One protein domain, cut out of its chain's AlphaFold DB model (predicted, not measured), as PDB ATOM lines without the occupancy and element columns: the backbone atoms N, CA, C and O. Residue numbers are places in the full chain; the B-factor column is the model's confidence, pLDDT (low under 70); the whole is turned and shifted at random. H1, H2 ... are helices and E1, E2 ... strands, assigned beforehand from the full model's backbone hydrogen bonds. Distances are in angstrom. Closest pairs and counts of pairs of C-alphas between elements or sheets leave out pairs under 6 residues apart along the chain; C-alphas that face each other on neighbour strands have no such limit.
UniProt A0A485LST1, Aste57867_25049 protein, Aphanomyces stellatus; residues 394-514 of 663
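Overview. This is residues 394 to 514 of the 663 residues of the protein "Aste57867_25049 protein" of Aphanomyces stellatus (UniProt A0A485LST1). Short strand hairpins gather into a compact body, and an arm that is mostly loop sticks out from it with the small helix H1 at its far end. Round the body the hairpins make a rough, loose ring: E3 comes beside E4, E5 beside E9, E8 beside E7, and E6 comes back towards E3. The 121 printed residues hold one named helix and nine named strands, in the order E1 H1 E2 E3 E4 E5 E6 E7 E8 E9; the class is mostly strand, though under half of the residues are in named elements. One sheet has the order E1 - E2 - E3, and E4 - E5, E6 - E7 and E8 - E9 are sheets of two; all are antiparallel. The whole is compact, with a radius of gyration of the C-alphas of 14.1 A, and spans 42 by 29 by 29 A.

Along the chain. Find C-alpha 394 at (18.317, 34.628, 22.885), where E1 begins; it runs to residue 397. H1, residues 418 to 424, is 10.0 A long and begins at C-alpha 418 at (5.684, 14.196, 27.060). Next read E2, residues 432 to 435, and E3, residues 440 to 443. The longest strands follow: E4, residues 449 to 455, 18.4 A, and E5, residues 458 to 464, 17.7 A. Then come E6, residues 475 to 478, E7, residues 481 to 484, E8, residues 490 to 493, and E9, residues 499 to 502, which ends at C-alpha 502 at (6.112, 30.413, 4.490).

Arrangement. Begin with E1 beside the inner strand E2, where N 395 and O 432 are 2.7 A apart. On to the hairpin E2 and E3: N 433 and O 442 are 2.7 A apart. The closest C-alphas of E3 and E4 are those of Arg 442 and Cys 449, 4.2 A. In the hairpin E4 and E5, at 149 degrees, N 451 and O 462 are 2.8 A apart. The closest C-alphas of E5 and E9 are those of Gly 460 and Thr 500, 4.2 A. In the hairpin E8 and E9, look at N 492 and O 500, 2.8 A; in the hairpin E6 and E7, at N 476 and O 483, 2.8 A. The closest C-alphas of E7 and E8 are those of Arg 483 and Cys 490, 4.2 A, and of E3 and E6 those of Gln 440 and Trp 475, 6.0 A. H1, with every O i to N i+4 pair within hydrogen-bond range, is not on the sheet of E1, E2 and E3 and is apart from E4 to E9.

Size, cuts and confidence. The C-alphas farthest apart, those of Leu 423 and Thr 469, are 43.5 A apart. Residues 396 to 397 of E1 pair antiparallel with residues 513 to 514. The printed part has no cut; the link from E1 to H1, 20 residues, is long. Mean pLDDT of the printed part is 77.6, with 40 residues under 70, among them residues 398 to 418 and 424 to 431.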
ATOM      1  N   THR A 394      18.940  35.945  22.779       69.69
ATOM      2  CA  THR A 394      18.317  34.628  22.885       69.69
ATOM      3  C   THR A 394      16.926  34.629  22.255       69.69
ATOM      4  O   THR A 394      16.000  35.257  22.765       69.69
ATOM      5  N   VAL A 395      16.793  33.898  21.150       69.56
ATOM      6  CA  VAL A 395      15.543  33.580  20.468       69.56
ATOM      7  C   VAL A 395      15.036  32.235  20.956       69.56
ATOM      8  O   VAL A 395      15.693  31.201  20.830       69.56
ATOM      9  N   VAL A 396      13.820  32.259  21.472       68.25
ATOM     10  CA  VAL A 396      13.100  31.103  21.990       68.25
ATOM     11  C   VAL A 396      11.723  31.049  21.356       68.25
ATOM     12  O   VAL A 396      11.169  32.056  20.915       68.25
ATOM     13  N   ARG A 397      11.145  29.853  21.266       71.38
ATOM     14  CA  ARG A 397       9.777  29.721  20.775       71.38
ATOM     15  C   ARG A 397       8.815  29.739  21.947       71.38
ATOM     16  O   ARG A 397       8.954  28.954  22.876       71.38
ATOM     17  N   ALA A 398       7.761  30.533  21.835       58.16
ATOM     18  CA  ALA A 398       6.690  30.530  22.819       58.16
ATOM     19  C   ALA A 398       5.727  29.341  22.667       58.16
ATOM     20  O   ALA A 398       4.580  29.452  23.046       58.16
ATOM     21  N   ASN A 399       6.095  28.207  22.070       64.75
ATOM     22  CA  ASN A 399       5.302  26.983  22.220       64.75
ATOM     23  C   ASN A 399       6.212  25.904  22.815       64.75
ATOM     24  O   ASN A 399       7.105  25.429  22.113       64.75
ATOM     25  N   PRO A 400       5.990  25.475  24.071       52.50
ATOM     26  CA  PRO A 400       6.886  24.539  24.752       52.50
ATOM     27  C   PRO A 400       6.966  23.154  24.080       52.50
ATOM     28  O   PRO A 400       7.940  22.425  24.285       52.50
ATOM     29  N   LYS A 401       5.978  22.799  23.242       53.22
ATOM     30  CA  LYS A 401       5.932  21.537  22.479       53.22
ATOM     31  C   LYS A 401       6.633  21.606  21.117       53.22
ATOM     32  O   LYS A 401       6.587  20.652  20.345       53.22
ATOM     33  N   GLN A 402       7.225  22.741  20.774       56.31
ATOM     34  CA  GLN A 402       7.588  23.084  19.408       56.31
ATOM     35  C   GLN A 402       8.971  23.758  19.431       56.31
ATOM     36  O   GLN A 402       9.122  24.858  19.951       56.31
ATOM     37  N   ARG A 403      10.008  23.099  18.894       58.84
ATOM     38  CA  ARG A 403      11.412  23.547  19.026       58.84
ATOM     39  C   ARG A 403      12.126  23.636  17.688       58.84
ATOM     40  O   ARG A 403      11.841  22.833  16.803       58.84
ATOM     41  N   LEU A 404      13.007  24.631  17.530       58.62
ATOM     42  CA  LEU A 404      13.911  24.772  16.374       58.62
ATOM     43  C   LEU A 404      15.080  23.820  16.518       58.62
ATOM     44  O   LEU A 404      16.208  24.218  16.709       58.62
ATOM     45  N   GLU A 405      14.770  22.535  16.426       58.75
ATOM     46  CA  GLU A 405      15.760  21.472  16.364       58.75
ATOM     47  C   GLU A 405      15.867  21.014  14.914       58.75
ATOM     48  O   GLU A 405      14.982  20.314  14.407       58.75
ATOM     49  N   LEU A 406      16.942  21.415  14.237       54.78
ATOM     50  CA  LEU A 406      17.208  20.993  12.859       54.78
ATOM     51  C   LEU A 406      17.886  19.612  12.801       54.78
ATOM     52  O   LEU A 406      17.974  19.007  11.735       54.78
ATOM     53  N   TYR A 407      18.210  19.041  13.968       56.62
ATOM     54  CA  TYR A 407      18.648  17.659  14.150       56.62
ATOM     55  C   TYR A 407      17.575  16.785  14.823       56.62
ATOM     56  O   TYR A 407      17.537  16.626  16.040       56.62
ATOM     57  N   GLN A 408      16.709  16.151  14.030       47.44
ATOM     58  CA  GLN A 408      15.660  15.258  14.554       47.44
ATOM     59  C   GLN A 408      16.170  13.874  15.009       47.44
ATOM     60  O   GLN A 408      15.507  13.192  15.791       47.44
ATOM     61  N   TRP A 409      17.338  13.443  14.528       50.69
ATOM     62  CA  TRP A 409      17.825  12.068  14.697       50.69
ATOM     63  C   TRP A 409      18.564  11.825  16.014       50.69
ATOM     64  O   TRP A 409      18.600  10.691  16.483       50.69
ATOM     65  N   LEU A 410      19.124  12.879  16.619       50.25
ATOM     66  CA  LEU A 410      20.143  12.763  17.666       50.25
ATOM     67  C   LEU A 410      19.666  12.001  18.914       50.25
ATOM     68  O   LEU A 410      20.465  11.280  19.491       50.25
ATOM     69  N   ASN A 411      18.365  12.045  19.233       53.72
ATOM     70  CA  ASN A 411      17.761  11.315  20.359       53.72
ATOM     71  C   ASN A 411      16.474  10.552  19.978       53.72
ATOM     72  O   ASN A 411      15.698  10.164  20.853       53.72
ATOM     73  N   GLY A 412      16.200  10.337  18.683       55.34
ATOM     74  CA  GLY A 412      15.009   9.620  18.188       55.34
ATOM     75  C   GLY A 412      13.680  10.065  18.819       55.34
ATOM     76  O   GLY A 412      12.878   9.217  19.191       55.34
ATOM     77  N   GLY A 413      13.490  11.370  19.051       57.53
ATOM     78  CA  GLY A 413      12.261  11.930  19.632       57.53
ATOM     79  C   GLY A 413      12.041  11.705  21.138       57.53
ATOM     80  O   GLY A 413      11.055  12.217  21.662       57.53
ATOM     81  N   LEU A 414      12.938  11.005  21.851       62.19
ATOM     82  CA  LEU A 414      12.781  10.668  23.278       62.19
ATOM     83  C   LEU A 414      12.550  11.904  24.149       62.19
ATOM     84  O   LEU A 414      11.641  11.949  24.958       62.19
ATOM     85  N   VAL A 415      13.343  12.933  23.932       55.84
ATOM     86  CA  VAL A 415      13.305  14.186  24.689       55.84
ATOM     87  C   VAL A 415      12.089  15.063  24.376       55.84
ATOM     88  O   VAL A 415      11.735  15.934  25.158       55.84
ATOM     89  N   ARG A 416      11.404  14.797  23.252       56.94
ATOM     90  CA  ARG A 416      10.110  15.397  22.889       56.94
ATOM     91  C   ARG A 416       8.935  14.579  23.428       56.94
ATOM     92  O   ARG A 416       7.787  14.970  23.244       56.94
ATOM     93  N   ASN A 417       9.201  13.421  24.031       65.75
ATOM     94  CA  ASN A 417       8.174  12.582  24.616       65.75
ATOM     95  C   ASN A 417       7.639  13.262  25.880       65.75
ATOM     96  O   ASN A 417       8.390  13.483  26.828       65.75
ATOM     97  N   ASP A 418       6.335  13.546  25.916       66.19
ATOM     98  CA  ASP A 418       5.684  14.196  27.060       66.19
ATOM     99  C   ASP A 418       5.943  13.440  28.391       66.19
ATOM    100  O   ASP A 418       6.036  14.073  29.442       66.19
ATOM    101  N   LYS A 419       6.128  12.104  28.370       72.88
ATOM    102  CA  LYS A 419       6.492  11.311  29.564       72.88
ATOM    103  C   LYS A 419       7.962  11.437  29.943       72.88
ATOM    104  O   LYS A 419       8.286  11.431  31.123       72.88
ATOM    105  N   PHE A 420       8.858  11.543  28.964       76.12
ATOM    106  CA  PHE A 420      10.263  11.812  29.263       76.12
ATOM    107  C   PHE A 420      10.379  13.177  29.933       76.12
ATOM    108  O   PHE A 420      10.935  13.274  31.016       76.12
ATOM    109  N   ILE A 421       9.748  14.200  29.354       68.62
ATOM    110  CA  ILE A 421       9.725  15.555  29.909       68.62
ATOM    111  C   ILE A 421       9.121  15.577  31.322       68.62
ATOM    112  O   ILE A 421       9.609  16.282  32.201       68.62
ATOM    113  N   SER A 422       8.065  14.799  31.582       68.38
ATOM    114  CA  SER A 422       7.454  14.765  32.917       68.38
ATOM    115  C   SER A 422       8.327  14.077  33.975       68.38
ATOM    116  O   SER A 422       8.222  14.397  35.164       68.38
ATOM    117  N   LEU A 423       9.183  13.136  33.563       72.38
ATOM    118  CA  LEU A 423      10.066  12.376  34.447       72.38
ATOM    119  C   LEU A 423      11.428  13.051  34.646       72.38
ATOM    120  O   LEU A 423      11.889  13.124  35.782       72.38
ATOM    121  N   PHE A 424      12.014  13.568  33.570       69.19
ATOM    122  CA  PHE A 424      13.369  14.119  33.466       69.19
ATOM    123  C   PHE A 424      13.390  15.649  33.305       69.19
ATOM    124  O   PHE A 424      14.399  16.228  32.918       69.19
ATOM    125  N   GLY A 425      12.251  16.306  33.526       56.25
ATOM    126  CA  GLY A 425      12.111  17.741  33.329       56.25
ATOM    127  C   GLY A 425      12.153  18.169  31.860       56.25
ATOM    128  O   GLY A 425      12.409  17.399  30.931       56.25
ATOM    129  N   VAL A 426      11.876  19.452  31.644       50.88
ATOM    130  CA  VAL A 426      12.174  20.090  30.368       50.88
ATOM    131  C   VAL A 426      13.637  20.501  30.408       50.88
ATOM    132  O   VAL A 426      13.975  21.504  31.028       50.88
ATOM    133  N   VAL A 427      14.502  19.747  29.743       50.94
ATOM    134  CA  VAL A 427      15.849  20.244  29.460       50.94
ATOM    135  C   VAL A 427      15.766  21.384  28.445       50.94
ATOM    136  O   VAL A 427      14.885  21.399  27.576       50.94
ATOM    137  N   ASP A 428      16.620  22.392  28.583       51.06
ATOM    138  CA  ASP A 428      16.644  23.544  27.683       51.06
ATOM    139  C   ASP A 428      17.226  23.094  26.325       51.06
ATOM    140  O   ASP A 428      18.430  23.077  26.100       51.06
ATOM    141  N   MET A 429      16.364  22.535  25.464       54.09
ATOM    142  CA  MET A 429      16.797  21.643  24.374       54.09
ATOM    143  C   MET A 429      17.452  22.312  23.158       54.09
ATOM    144  O   MET A 429      17.975  21.613  22.293       54.09
ATOM    145  N   GLU A 430      17.386  23.632  23.035       60.19
ATOM    146  CA  GLU A 430      18.048  24.385  21.968       60.19
ATOM    147  C   GLU A 430      17.810  25.876  22.204       60.19
ATOM    148  O   GLU A 430      16.659  26.325  22.208       60.19
ATOM    149  N   ARG A 431      18.884  26.654  22.325       68.25
ATOM    150  CA  ARG A 431      18.814  28.115  22.359       68.25
ATOM    151  C   ARG A 431      19.315  28.637  21.025       68.25
ATOM    152  O   ARG A 431      20.432  28.333  20.624       68.25
ATOM    153  N   TRP A 432      18.504  29.440  20.348       76.19
ATOM    154  CA  TRP A 432      18.970  30.172  19.179       76.19
ATOM    155  C   TRP A 432      19.371  31.569  19.585       76.19
ATOM    156  O   TRP A 432      18.808  32.169  20.495       76.19
ATOM    157  N   VAL A 433      20.370  32.082  18.900       77.31
ATOM    158  CA  VAL A 433      20.995  33.344  19.206       77.31
ATOM    159  C   VAL A 433      20.952  34.198  17.959       77.31
ATOM    160  O   VAL A 433      21.608  33.901  16.964       77.31
ATOM    161  N   TYR A 434      20.153  35.253  17.997       82.12
ATOM    162  CA  TYR A 434      20.097  36.235  16.934       82.12
ATOM    163  C   TYR A 434      21.173  37.298  17.134       82.12
ATOM    164  O   TYR A 434      21.320  37.852  18.223       82.12
ATOM    165  N   TYR A 435      21.906  37.583  16.063       79.88
ATOM    166  CA  TYR A 435      22.923  38.620  15.969       79.88
ATOM    167  C   TYR A 435      22.380  39.744  15.079       79.88
ATOM    168  O   TYR A 435      22.461  39.629  13.853       79.88
ATOM    169  N   PRO A 436      21.838  40.832  15.658       74.69
ATOM    170  CA  PRO A 436      21.199  41.900  14.889       74.69
ATOM    171  C   PRO A 436      22.147  42.569  13.894       74.69
ATOM    172  O   PRO A 436      21.748  42.870  12.783       74.69
ATOM    173  N   THR A 437      23.429  42.718  14.241       76.44
ATOM    174  CA  THR A 437      24.427  43.356  13.365       76.44
ATOM    175  C   THR A 437      24.727  42.534  12.110       76.44
ATOM    176  O   THR A 437      24.849  43.083  11.017       76.44
ATOM    177  N   SER A 438      24.859  41.210  12.241       80.25
ATOM    178  CA  SER A 438      25.165  40.333  11.106       80.25
ATOM    179  C   SER A 438      23.917  39.749  10.444       80.25
ATOM    180  O   SER A 438      24.045  39.097   9.404       80.25
ATOM    181  N   HIS A 439      22.735  39.967  11.027       87.81
ATOM    182  CA  HIS A 439      21.469  39.336  10.654       87.81
ATOM    183  C   HIS A 439      21.527  37.797  10.696       87.81
ATOM    184  O   HIS A 439      20.760  37.129  10.011       87.81
ATOM    185  N   GLN A 440      22.436  37.200  11.474       88.50
ATOM    186  CA  GLN A 440      22.545  35.741  11.584       88.50
ATOM    187  C   GLN A 440      21.780  35.224  12.799       88.50
ATOM    188  O   GLN A 440      21.781  35.842  13.861       88.50
ATOM    189  N   VAL A 441      21.155  34.059  12.656       87.50
ATOM    190  CA  VAL A 441      20.540  33.309  13.758       87.50
ATOM    191  C   VAL A 441      21.380  32.051  13.937       87.50
ATOM    192  O   VAL A 441      21.503  31.267  13.002       87.50
ATOM    193  N   ARG A 442      22.014  31.879  15.092       81.19
ATOM    194  CA  ARG A 442      22.977  30.807  15.367       81.19
ATOM    195  C   ARG A 442      22.455  29.880  16.452       81.19
ATOM    196  O   ARG A 442      21.903  30.354  17.437       81.19
ATOM    197  N   SER A 443      22.652  28.584  16.286       76.00
ATOM    198  CA  SER A 443      22.401  27.602  17.332       76.00
ATOM    199  C   SER A 443      23.484  27.730  18.403       76.00
ATOM    200  O   SER A 443      24.680  27.636  18.113       76.00
ATOM    201  N   ASP A 444      23.070  27.941  19.647       67.62
ATOM    202  CA  ASP A 444      23.960  27.933  20.810       67.62
ATOM    203  C   ASP A 444      24.413  26.507  21.153       67.62
ATOM    204  O   ASP A 444      25.334  26.316  21.930       67.62
ATOM    205  N   ARG A 445      23.781  25.486  20.567       65.75
ATOM    206  CA  ARG A 445      24.125  24.073  20.738       65.75
ATOM    207  C   ARG A 445      25.159  23.603  19.720       65.75
ATOM    208  O   ARG A 445      26.219  23.121  20.104       65.75
ATOM    209  N   SER A 446      24.859  23.707  18.424       64.38
ATOM    210  CA  SER A 446      25.738  23.213  17.354       64.38
ATOM    211  C   SER A 446      26.804  24.226  16.950       64.38
ATOM    212  O   SER A 446      27.814  23.868  16.347       64.38
ATOM    213  N   GLY A 447      26.584  25.506  17.260       70.38
ATOM    214  CA  GLY A 447      27.431  26.596  16.800       70.38
ATOM    215  C   GLY A 447      27.228  26.949  15.326       70.38
ATOM    216  O   GLY A 447      27.911  27.849  14.840       70.38
ATOM    217  N   LEU A 448      26.311  26.277  14.626       77.50
ATOM    218  CA  LEU A 448      25.981  26.512  13.222       77.50
ATOM    219  C   LEU A 448      24.931  27.618  13.076       77.50
ATOM    220  O   LEU A 448      24.183  27.930  14.004       77.50
ATOM    221  N   CYS A 449      24.872  28.218  11.895       86.25
ATOM    222  CA  CYS A 449      23.914  29.257  11.554       86.25
ATOM    223  C   CYS A 449      22.699  28.663  10.839       86.25
ATOM    224  O   CYS A 449      22.803  27.697  10.086       86.25
ATOM    225  N   LEU A 450      21.542  29.272  11.078       90.56
ATOM    226  CA  LEU A 450      20.311  29.010  10.355       90.56
ATOM    227  C   LEU A 450      20.490  29.473   8.907       90.56
ATOM    228  O   LEU A 450      20.753  30.650   8.657       90.56
ATOM    229  N   ASP A 451      20.320  28.552   7.970       92.50
ATOM    230  CA  ASP A 451      20.496  28.756   6.536       92.50
ATOM    231  C   ASP A 451      19.180  28.439   5.816       92.50
ATOM    232  O   ASP A 451      18.599  27.363   5.981       92.50
ATOM    233  N   GLY A 452      18.648  29.416   5.085       93.81
ATOM    234  CA  GLY A 452      17.448  29.274   4.275       93.81
ATOM    235  C   GLY A 452      17.799  28.766   2.883       93.81
ATOM    236  O   GLY A 452      18.665  29.316   2.217       93.81
ATOM    237  N   PHE A 453      17.055  27.787   2.376       93.00
ATOM    238  CA  PHE A 453      17.283  27.244   1.038       93.00
ATOM    239  C   PHE A 453      16.006  27.188   0.203       93.00
ATOM    240  O   PHE A 453      14.884  27.179   0.720       93.00
ATOM    241  N   PHE A 454      16.194  27.106  -1.111       93.38
ATOM    242  CA  PHE A 454      15.152  26.790  -2.077       93.38
ATOM    243  C   PHE A 454      15.630  25.649  -2.973       93.38
ATOM    244  O   PHE A 454      16.569  25.817  -3.750       93.38
ATOM    245  N   GLN A 455      14.983  24.491  -2.861       89.69
ATOM    246  CA  GLN A 455      15.311  23.300  -3.641       89.69
ATOM    247  C   GLN A 455      14.022  22.575  -4.036       89.69
ATOM    248  O   GLN A 455      13.099  22.467  -3.234       89.69
ATOM    249  N   ASP A 456      13.942  22.109  -5.286       90.31
ATOM    250  CA  ASP A 456      12.816  21.321  -5.812       90.31
ATOM    251  C   ASP A 456      11.429  21.957  -5.579       90.31
ATOM    252  O   ASP A 456      10.435  21.285  -5.314       90.31
ATOM    253  N   GLY A 457      11.352  23.291  -5.671       88.25
ATOM    254  CA  GLY A 457      10.110  24.047  -5.463       88.25
ATOM    255  C   GLY A 457       9.732  24.269  -3.994       88.25
ATOM    256  O   GLY A 457       8.709  24.897  -3.721       88.25
ATOM    257  N   VAL A 458      10.552  23.805  -3.049       86.94
ATOM    258  CA  VAL A 458      10.319  23.912  -1.607       86.94
ATOM    259  C   VAL A 458      11.271  24.938  -1.003       86.94
ATOM    260  O   VAL A 458      12.481  24.874  -1.208       86.94
ATOM    261  N   TYR A 459      10.721  25.881  -0.236       93.81
ATOM    262  CA  TYR A 459      11.521  26.760   0.613       93.81
ATOM    263  C   TYR A 459      11.638  26.159   2.016       93.81
ATOM    264  O   TYR A 459      10.620  25.916   2.675       93.81
ATOM    265  N   GLY A 460      12.865  25.954   2.483       90.06
ATOM    266  CA  GLY A 460      13.159  25.340   3.773       90.06
ATOM    267  C   GLY A 460      14.259  26.067   4.534       90.06
ATOM    268  O   GLY A 460      14.787  27.079   4.074       90.06
ATOM    269  N   ALA A 461      14.597  25.540   5.707       90.44
ATOM    270  CA  ALA A 461      15.750  25.981   6.481       90.44
ATOM    271  C   ALA A 461      16.502  24.776   7.065       90.44
ATOM    272  O   ALA A 461      15.886  23.752   7.370       90.44
ATOM    273  N   HIS A 462      17.817  24.904   7.212       85.81
ATOM    274  CA  HIS A 462      18.708  23.921   7.828       85.81
ATOM    275  C   HIS A 462      19.840  24.615   8.591       85.81
ATOM    276  O   HIS A 462      19.937  25.839   8.598       85.81
ATOM    277  N   GLU A 463      20.663  23.837   9.286       82.25
ATOM    278  CA  GLU A 463      21.900  24.338   9.885       82.25
ATOM    279  C   GLU A 463      23.042  24.272   8.868       82.25
ATOM    280  O   GLU A 463      23.152  23.308   8.098       82.25
ATOM    281  N   TRP A 464      23.900  25.290   8.880       84.31
ATOM    282  CA  TRP A 464      25.106  25.355   8.061       84.31
ATOM    283  C   TRP A 464      26.229  26.125   8.760       84.31
ATOM    284  O   TRP A 464      25.985  26.902   9.684       84.31
ATOM    285  N   TRP A 465      27.473  25.932   8.317       83.50
ATOM    286  CA  TRP A 465      28.618  26.696   8.823       83.50
ATOM    287  C   TRP A 465      28.353  28.198   8.730       83.50
ATOM    288  O   TRP A 465      27.884  28.681   7.696       83.50
ATOM    289  N   CYS A 466      28.629  28.924   9.815       82.50
ATOM    290  CA  CYS A 466      28.373  30.354   9.865       82.50
ATOM    291  C   CYS A 466      29.308  31.101   8.912       82.50
ATOM    292  O   CYS A 466      30.527  31.033   9.030       82.50
ATOM    293  N   ASP A 467      28.720  31.873   8.006       85.50
ATOM    294  CA  ASP A 467      29.428  32.765   7.097       85.50
ATOM    295  C   ASP A 467      28.672  34.093   7.043       85.50
ATOM    296  O   ASP A 467      27.541  34.185   6.563       85.50
ATOM    297  N   TYR A 468      29.296  35.153   7.560       83.81
ATOM    298  CA  TYR A 468      28.676  36.474   7.624       83.81
ATOM    299  C   TYR A 468      28.421  37.087   6.236       83.81
ATOM    300  O   TYR A 468      27.690  38.073   6.145       83.81
ATOM    301  N   THR A 469      28.992  36.548   5.161       85.81
ATOM    302  CA  THR A 469      28.728  36.986   3.784       85.81
ATOM    303  C   THR A 469      27.618  36.185   3.105       85.81
ATOM    304  O   THR A 469      27.071  36.633   2.097       85.81
ATOM    305  N   ASN A 470      27.228  35.038   3.670       90.81
ATOM    306  CA  ASN A 470      26.217  34.167   3.087       90.81
ATOM    307  C   ASN A 470      24.811  34.786   3.202       90.81
ATOM    308  O   ASN A 470      24.282  34.997   4.296       90.81
ATOM    309  N   VAL A 471      24.191  35.056   2.049       94.69
ATOM    310  CA  VAL A 471      22.857  35.672   1.922       94.69
ATOM    311  C   VAL A 471      21.706  34.761   2.361       94.69
ATOM    312  O   VAL A 471      20.615  35.260   2.640       94.69
ATOM    313  N   ASN A 472      21.939  33.449   2.437       95.00
ATOM    314  CA  ASN A 472      20.976  32.478   2.955       95.00
ATOM    315  C   ASN A 472      20.934  32.453   4.491       95.00
ATOM    316  O   ASN A 472      20.043  31.860   5.091       95.00
ATOM    317  N   GLN A 473      21.891  33.104   5.152       94.25
ATOM    318  CA  GLN A 473      21.969  33.176   6.614       94.25
ATOM    319  C   GLN A 473      21.516  34.534   7.142       94.25
ATOM    320  O   GLN A 473      21.873  34.913   8.257       94.25
ATOM    321  N   LYS A 474      20.777  35.293   6.324       93.94
ATOM    322  CA  LYS A 474      20.322  36.648   6.634       93.94
ATOM    323  C   LYS A 474      18.854  36.638   7.013       93.94
ATOM    324  O   LYS A 474      17.982  36.288   6.214       93.94
ATOM    325  N   TRP A 475      18.610  37.013   8.257       93.19
ATOM    326  CA  TRP A 475      17.325  36.966   8.915       93.19
ATOM    327  C   TRP A 475      17.057  38.276   9.648       93.19
ATOM    328  O   TRP A 475      17.908  38.806  10.363       93.19
ATOM    329  N   THR A 476      15.824  38.750   9.543       90.69
ATOM    330  CA  THR A 476      15.314  39.883  10.308       90.69
ATOM    331  C   THR A 476      14.293  39.385  11.322       90.69
ATOM    332  O   THR A 476      13.299  38.755  10.948       90.69
ATOM    333  N   PHE A 477      14.505  39.691  12.603       85.62
ATOM    334  CA  PHE A 477      13.494  39.462  13.633       85.62
ATOM    335  C   PHE A 477      12.543  40.660  13.702       85.62
ATOM    336  O   PHE A 477      12.947  41.769  14.042       85.62
ATOM    337  N   THR A 478      11.266  40.457  13.387       80.88
ATOM    338  CA  THR A 478      10.256  41.523  13.443       80.88
ATOM    339  C   THR A 478       8.885  40.970  13.795       80.88
ATOM    340  O   THR A 478       8.477  39.933  13.276       80.88
ATOM    341  N   ASN A 479       8.171  41.654  14.694       80.44
ATOM    342  CA  ASN A 479       6.811  41.308  15.116       80.44
ATOM    343  C   ASN A 479       6.635  39.814  15.470       80.44
ATOM    344  O   ASN A 479       5.746  39.145  14.949       80.44
ATOM    345  N   HIS A 480       7.538  39.284  16.302       84.38
ATOM    346  CA  HIS A 480       7.602  37.866  16.682       84.38
ATOM    347  C   HIS A 480       7.807  36.875  15.529       84.38
ATOM    348  O   HIS A 480       7.518  35.696  15.681       84.38
ATOM    349  N   THR A 481       8.322  37.315  14.384       89.38
ATOM    350  CA  THR A 481       8.642  36.447  13.246       89.38
ATOM    351  C   THR A 481      10.117  36.550  12.875       89.38
ATOM    352  O   THR A 481      10.716  37.620  12.975       89.38
ATOM    353  N   ILE A 482      10.703  35.436  12.425       91.50
ATOM    354  CA  ILE A 482      12.048  35.399  11.840       91.50
ATOM    355  C   ILE A 482      11.878  35.361  10.321       91.50
ATOM    356  O   ILE A 482      11.504  34.333   9.753       91.50
ATOM    357  N   ARG A 483      12.115  36.494   9.661       94.62
ATOM    358  CA  ARG A 483      11.954  36.663   8.214       94.62
ATOM    359  C   ARG A 483      13.288  36.474   7.506       94.62
ATOM    360  O   ARG A 483      14.238  37.173   7.820       94.62
ATOM    361  N   HIS A 484      13.342  35.587   6.520       95.69
ATOM    362  CA  HIS A 484      14.491  35.445   5.631       95.69
ATOM    363  C   HIS A 484      14.610  36.673   4.725       95.69
ATOM    364  O   HIS A 484      13.653  37.013   4.016       95.69
ATOM    365  N   ASP A 485      15.774  37.317   4.717       93.38
ATOM    366  CA  ASP A 485      15.974  38.602   4.044       93.38
ATOM    367  C   ASP A 485      15.882  38.462   2.520       93.38
ATOM    368  O   ASP A 485      15.234  39.278   1.863       93.38
ATOM    369  N   THR A 486      16.428  37.375   1.965       92.56
ATOM    370  CA  THR A 486      16.449  37.123   0.514       92.56
ATOM    371  C   THR A 486      15.108  36.612  -0.020       92.56
ATOM    372  O   THR A 486      14.644  37.038  -1.073       92.56
ATOM    373  N   TYR A 487      14.453  35.693   0.697       94.62
ATOM    374  CA  TYR A 487      13.218  35.052   0.211       94.62
ATOM    375  C   TYR A 487      11.948  35.794   0.623       94.62
ATOM    376  O   TYR A 487      10.866  35.447   0.149       94.62
ATOM    377  N   ALA A 488      12.057  36.783   1.518       94.62
ATOM    378  CA  ALA A 488      10.930  37.526   2.074       94.62
ATOM    379  C   ALA A 488       9.840  36.627   2.698       94.62
ATOM    380  O   ALA A 488       8.657  36.973   2.703       94.62
ATOM    381  N   LYS A 489      10.245  35.469   3.222       95.50
ATOM    382  CA  LYS A 489       9.390  34.458   3.852       95.50
ATOM    383  C   LYS A 489       9.805  34.277   5.302       95.50
ATOM    384  O   LYS A 489      10.976  34.441   5.626       95.50
ATOM    385  N   CYS A 490       8.857  33.935   6.156       94.94
ATOM    386  CA  CYS A 490       9.107  33.705   7.566       94.94
ATOM    387  C   CYS A 490       9.308  32.223   7.838       94.94
ATOM    388  O   CYS A 490       8.677  31.372   7.206       94.94
ATOM    389  N   LEU A 491      10.199  31.932   8.780       92.81
ATOM    390  CA  LEU A 491      10.391  30.588   9.293       92.81
ATOM    391  C   LEU A 491       9.082  30.111   9.933       92.81
ATOM    392  O   LEU A 491       8.556  30.754  10.840       92.81
ATOM    393  N   ALA A 492       8.556  28.996   9.439       89.19
ATOM    394  CA  ALA A 492       7.365  28.337   9.944       89.19
ATOM    395  C   ALA A 492       7.729  26.940  10.426       89.19
ATOM    396  O   ALA A 492       8.487  26.206   9.788       89.19
ATOM    397  N   MET A 493       7.190  26.581  11.581       80.75
ATOM    398  CA  MET A 493       7.668  25.436  12.320       80.75
ATOM    399  C   MET A 493       6.539  24.604  12.903       80.75
ATOM    400  O   MET A 493       5.786  25.052  13.771       80.75
ATOM    401  N   TYR A 494       6.490  23.342  12.508       76.38
ATOM    402  CA  TYR A 494       5.372  22.460  12.809       76.38
ATOM    403  C   TYR A 494       5.699  21.484  13.946       76.38
ATOM    404  O   TYR A 494       6.852  21.156  14.217       76.38
ATOM    405  N   SER A 495       4.663  21.004  14.638       65.00
ATOM    406  CA  SER A 495       4.805  20.059  15.761       65.00
ATOM    407  C   SER A 495       5.343  18.687  15.341       65.00
ATOM    408  O   SER A 495       5.890  17.965  16.166       65.00
ATOM    409  N   ASN A 496       5.234  18.337  14.058       63.62
ATOM    410  CA  ASN A 496       5.835  17.136  13.476       63.62
ATOM    411  C   ASN A 496       7.349  17.290  13.199       63.62
ATOM    412  O   ASN A 496       7.962  16.378  12.654       63.62
ATOM    413  N   GLY A 497       7.946  18.437  13.545       61.16
ATOM    414  CA  GLY A 497       9.363  18.745  13.351       61.16
ATOM    415  C   GLY A 497       9.719  19.308  11.972       61.16
ATOM    416  O   GLY A 497      10.878  19.651  11.751       61.16
ATOM    417  N   THR A 498       8.766  19.408  11.040       72.50
ATOM    418  CA  THR A 498       9.014  20.037   9.738       72.50
ATOM    419  C   THR A 498       9.225  21.542   9.909       72.50
ATOM    420  O   THR A 498       8.446  22.207  10.596       72.50
ATOM    421  N   ASN A 499      10.247  22.077   9.236       80.81
ATOM    422  CA  ASN A 499      10.577  23.501   9.215       80.81
ATOM    423  C   ASN A 499      10.565  23.981   7.764       80.81
ATOM    424  O   ASN A 499      11.248  23.409   6.915       80.81
ATOM    425  N   THR A 500       9.773  25.005   7.469       89.44
ATOM    426  CA  THR A 500       9.641  25.568   6.121       89.44
ATOM    427  C   THR A 500       9.758  27.081   6.165       89.44
ATOM    428  O   THR A 500       9.736  27.693   7.232       89.44
ATOM    429  N   LEU A 501       9.868  27.702   4.993       93.81
ATOM    430  CA  LEU A 501       9.689  29.142   4.866       93.81
ATOM    431  C   LEU A 501       8.354  29.428   4.184       93.81
ATOM    432  O   LEU A 501       8.122  29.063   3.028       93.81
ATOM    433  N   ALA A 502       7.473  30.109   4.907       93.94
ATOM    434  CA  ALA A 502       6.112  30.413   4.490       93.94
ATOM    435  C   ALA A 502       5.908  31.932   4.339       93.94
ATOM    436  O   ALA A 502       6.724  32.723   4.813       93.94
ATOM    437  N   PRO A 503       4.841  32.391   3.661       95.38
ATOM    438  CA  PRO A 503       4.442  33.793   3.734       95.38
ATOM    439  C   PRO A 503       4.317  34.250   5.194       95.38
ATOM    440  O   PRO A 503       3.722  33.549   6.014       95.38
ATOM    441  N   CYS A 504       4.892  35.410   5.503       94.31
ATOM    442  CA  CYS A 504       4.935  35.935   6.862       94.31
ATOM    443  C   CYS A 504       3.537  36.233   7.408       94.31
ATOM    444  O   CYS A 504       2.776  36.991   6.806       94.31
ATOM    445  N   ASN A 505       3.228  35.671   8.574       92.50
ATOM    446  CA  ASN A 505       1.995  35.894   9.310       92.50
ATOM    447  C   ASN A 505       2.285  35.887  10.818       92.50
ATOM    448  O   ASN A 505       2.362  34.831  11.435       92.50
ATOM    449  N   ALA A 506       2.379  37.067  11.430       84.69
ATOM    450  CA  ALA A 506       2.656  37.205  12.865       84.69
ATOM    451  C   ALA A 506       1.546  36.650  13.784       84.69
ATOM    452  O   ALA A 506       1.761  36.471  14.979       84.69
ATOM    453  N   ALA A 507       0.351  36.378  13.247       84.69
ATOM    454  CA  ALA A 507      -0.718  35.720  13.992       84.69
ATOM    455  C   ALA A 507      -0.638  34.184  13.928       84.69
ATOM    456  O   ALA A 507      -1.386  33.515  14.644       84.69
ATOM    457  N   ASP A 508       0.223  33.627  13.070       87.88
ATOM    458  CA  ASP A 508       0.435  32.189  12.947       87.88
ATOM    459  C   ASP A 508       1.333  31.697  14.096       87.88
ATOM    460  O   ASP A 508       2.509  32.064  14.157       87.88
ATOM    461  N   PRO A 509       0.830  30.843  15.006       84.19
ATOM    462  CA  PRO A 509       1.625  30.348  16.127       84.19
ATOM    463  C   PRO A 509       2.821  29.490  15.686       84.19
ATOM    464  O   PRO A 509       3.762  29.329  16.458       84.19
ATOM    465  N   THR A 510       2.820  28.957  14.458       84.38
ATOM    466  CA  THR A 510       3.969  28.221  13.905       84.38
ATOM    467  C   THR A 510       5.115  29.140  13.482       84.38
ATOM    468  O   THR A 510       6.232  28.659  13.302       84.38
ATOM    469  N   GLN A 511       4.856  30.444  13.346       90.31
ATOM    470  CA  GLN A 511       5.837  31.473  12.993       90.31
ATOM    471  C   GLN A 511       6.185  32.385  14.177       90.31
ATOM    472  O   GLN A 511       6.880  33.379  13.982       90.31
ATOM    473  N   TYR A 512       5.697  32.073  15.385       87.62
ATOM    474  CA  TYR A 512       5.870  32.913  16.567       87.62
ATOM    475  C   TYR A 512       7.164  32.581  17.322       87.62
ATOM    476  O   TYR A 512       7.309  31.508  17.915       87.62
ATOM    477  N   PHE A 513       8.069  33.550  17.368       84.81
ATOM    478  CA  PHE A 513       9.329  33.522  18.098       84.81
ATOM    479  C   PHE A 513       9.372  34.699  19.069       84.81
ATOM    480  O   PHE A 513       8.909  35.800  18.773       84.81
ATOM    481  N   ALA A 514       9.937  34.468  20.242       79.75
ATOM    482  CA  ALA A 514      10.094  35.471  21.273       79.75
ATOM    483  C   ALA A 514      11.568  35.623  21.637       79.75
ATOM    484  O   ALA A 514      12.374  34.707  21.502       79.75
TER     485      ALA A 514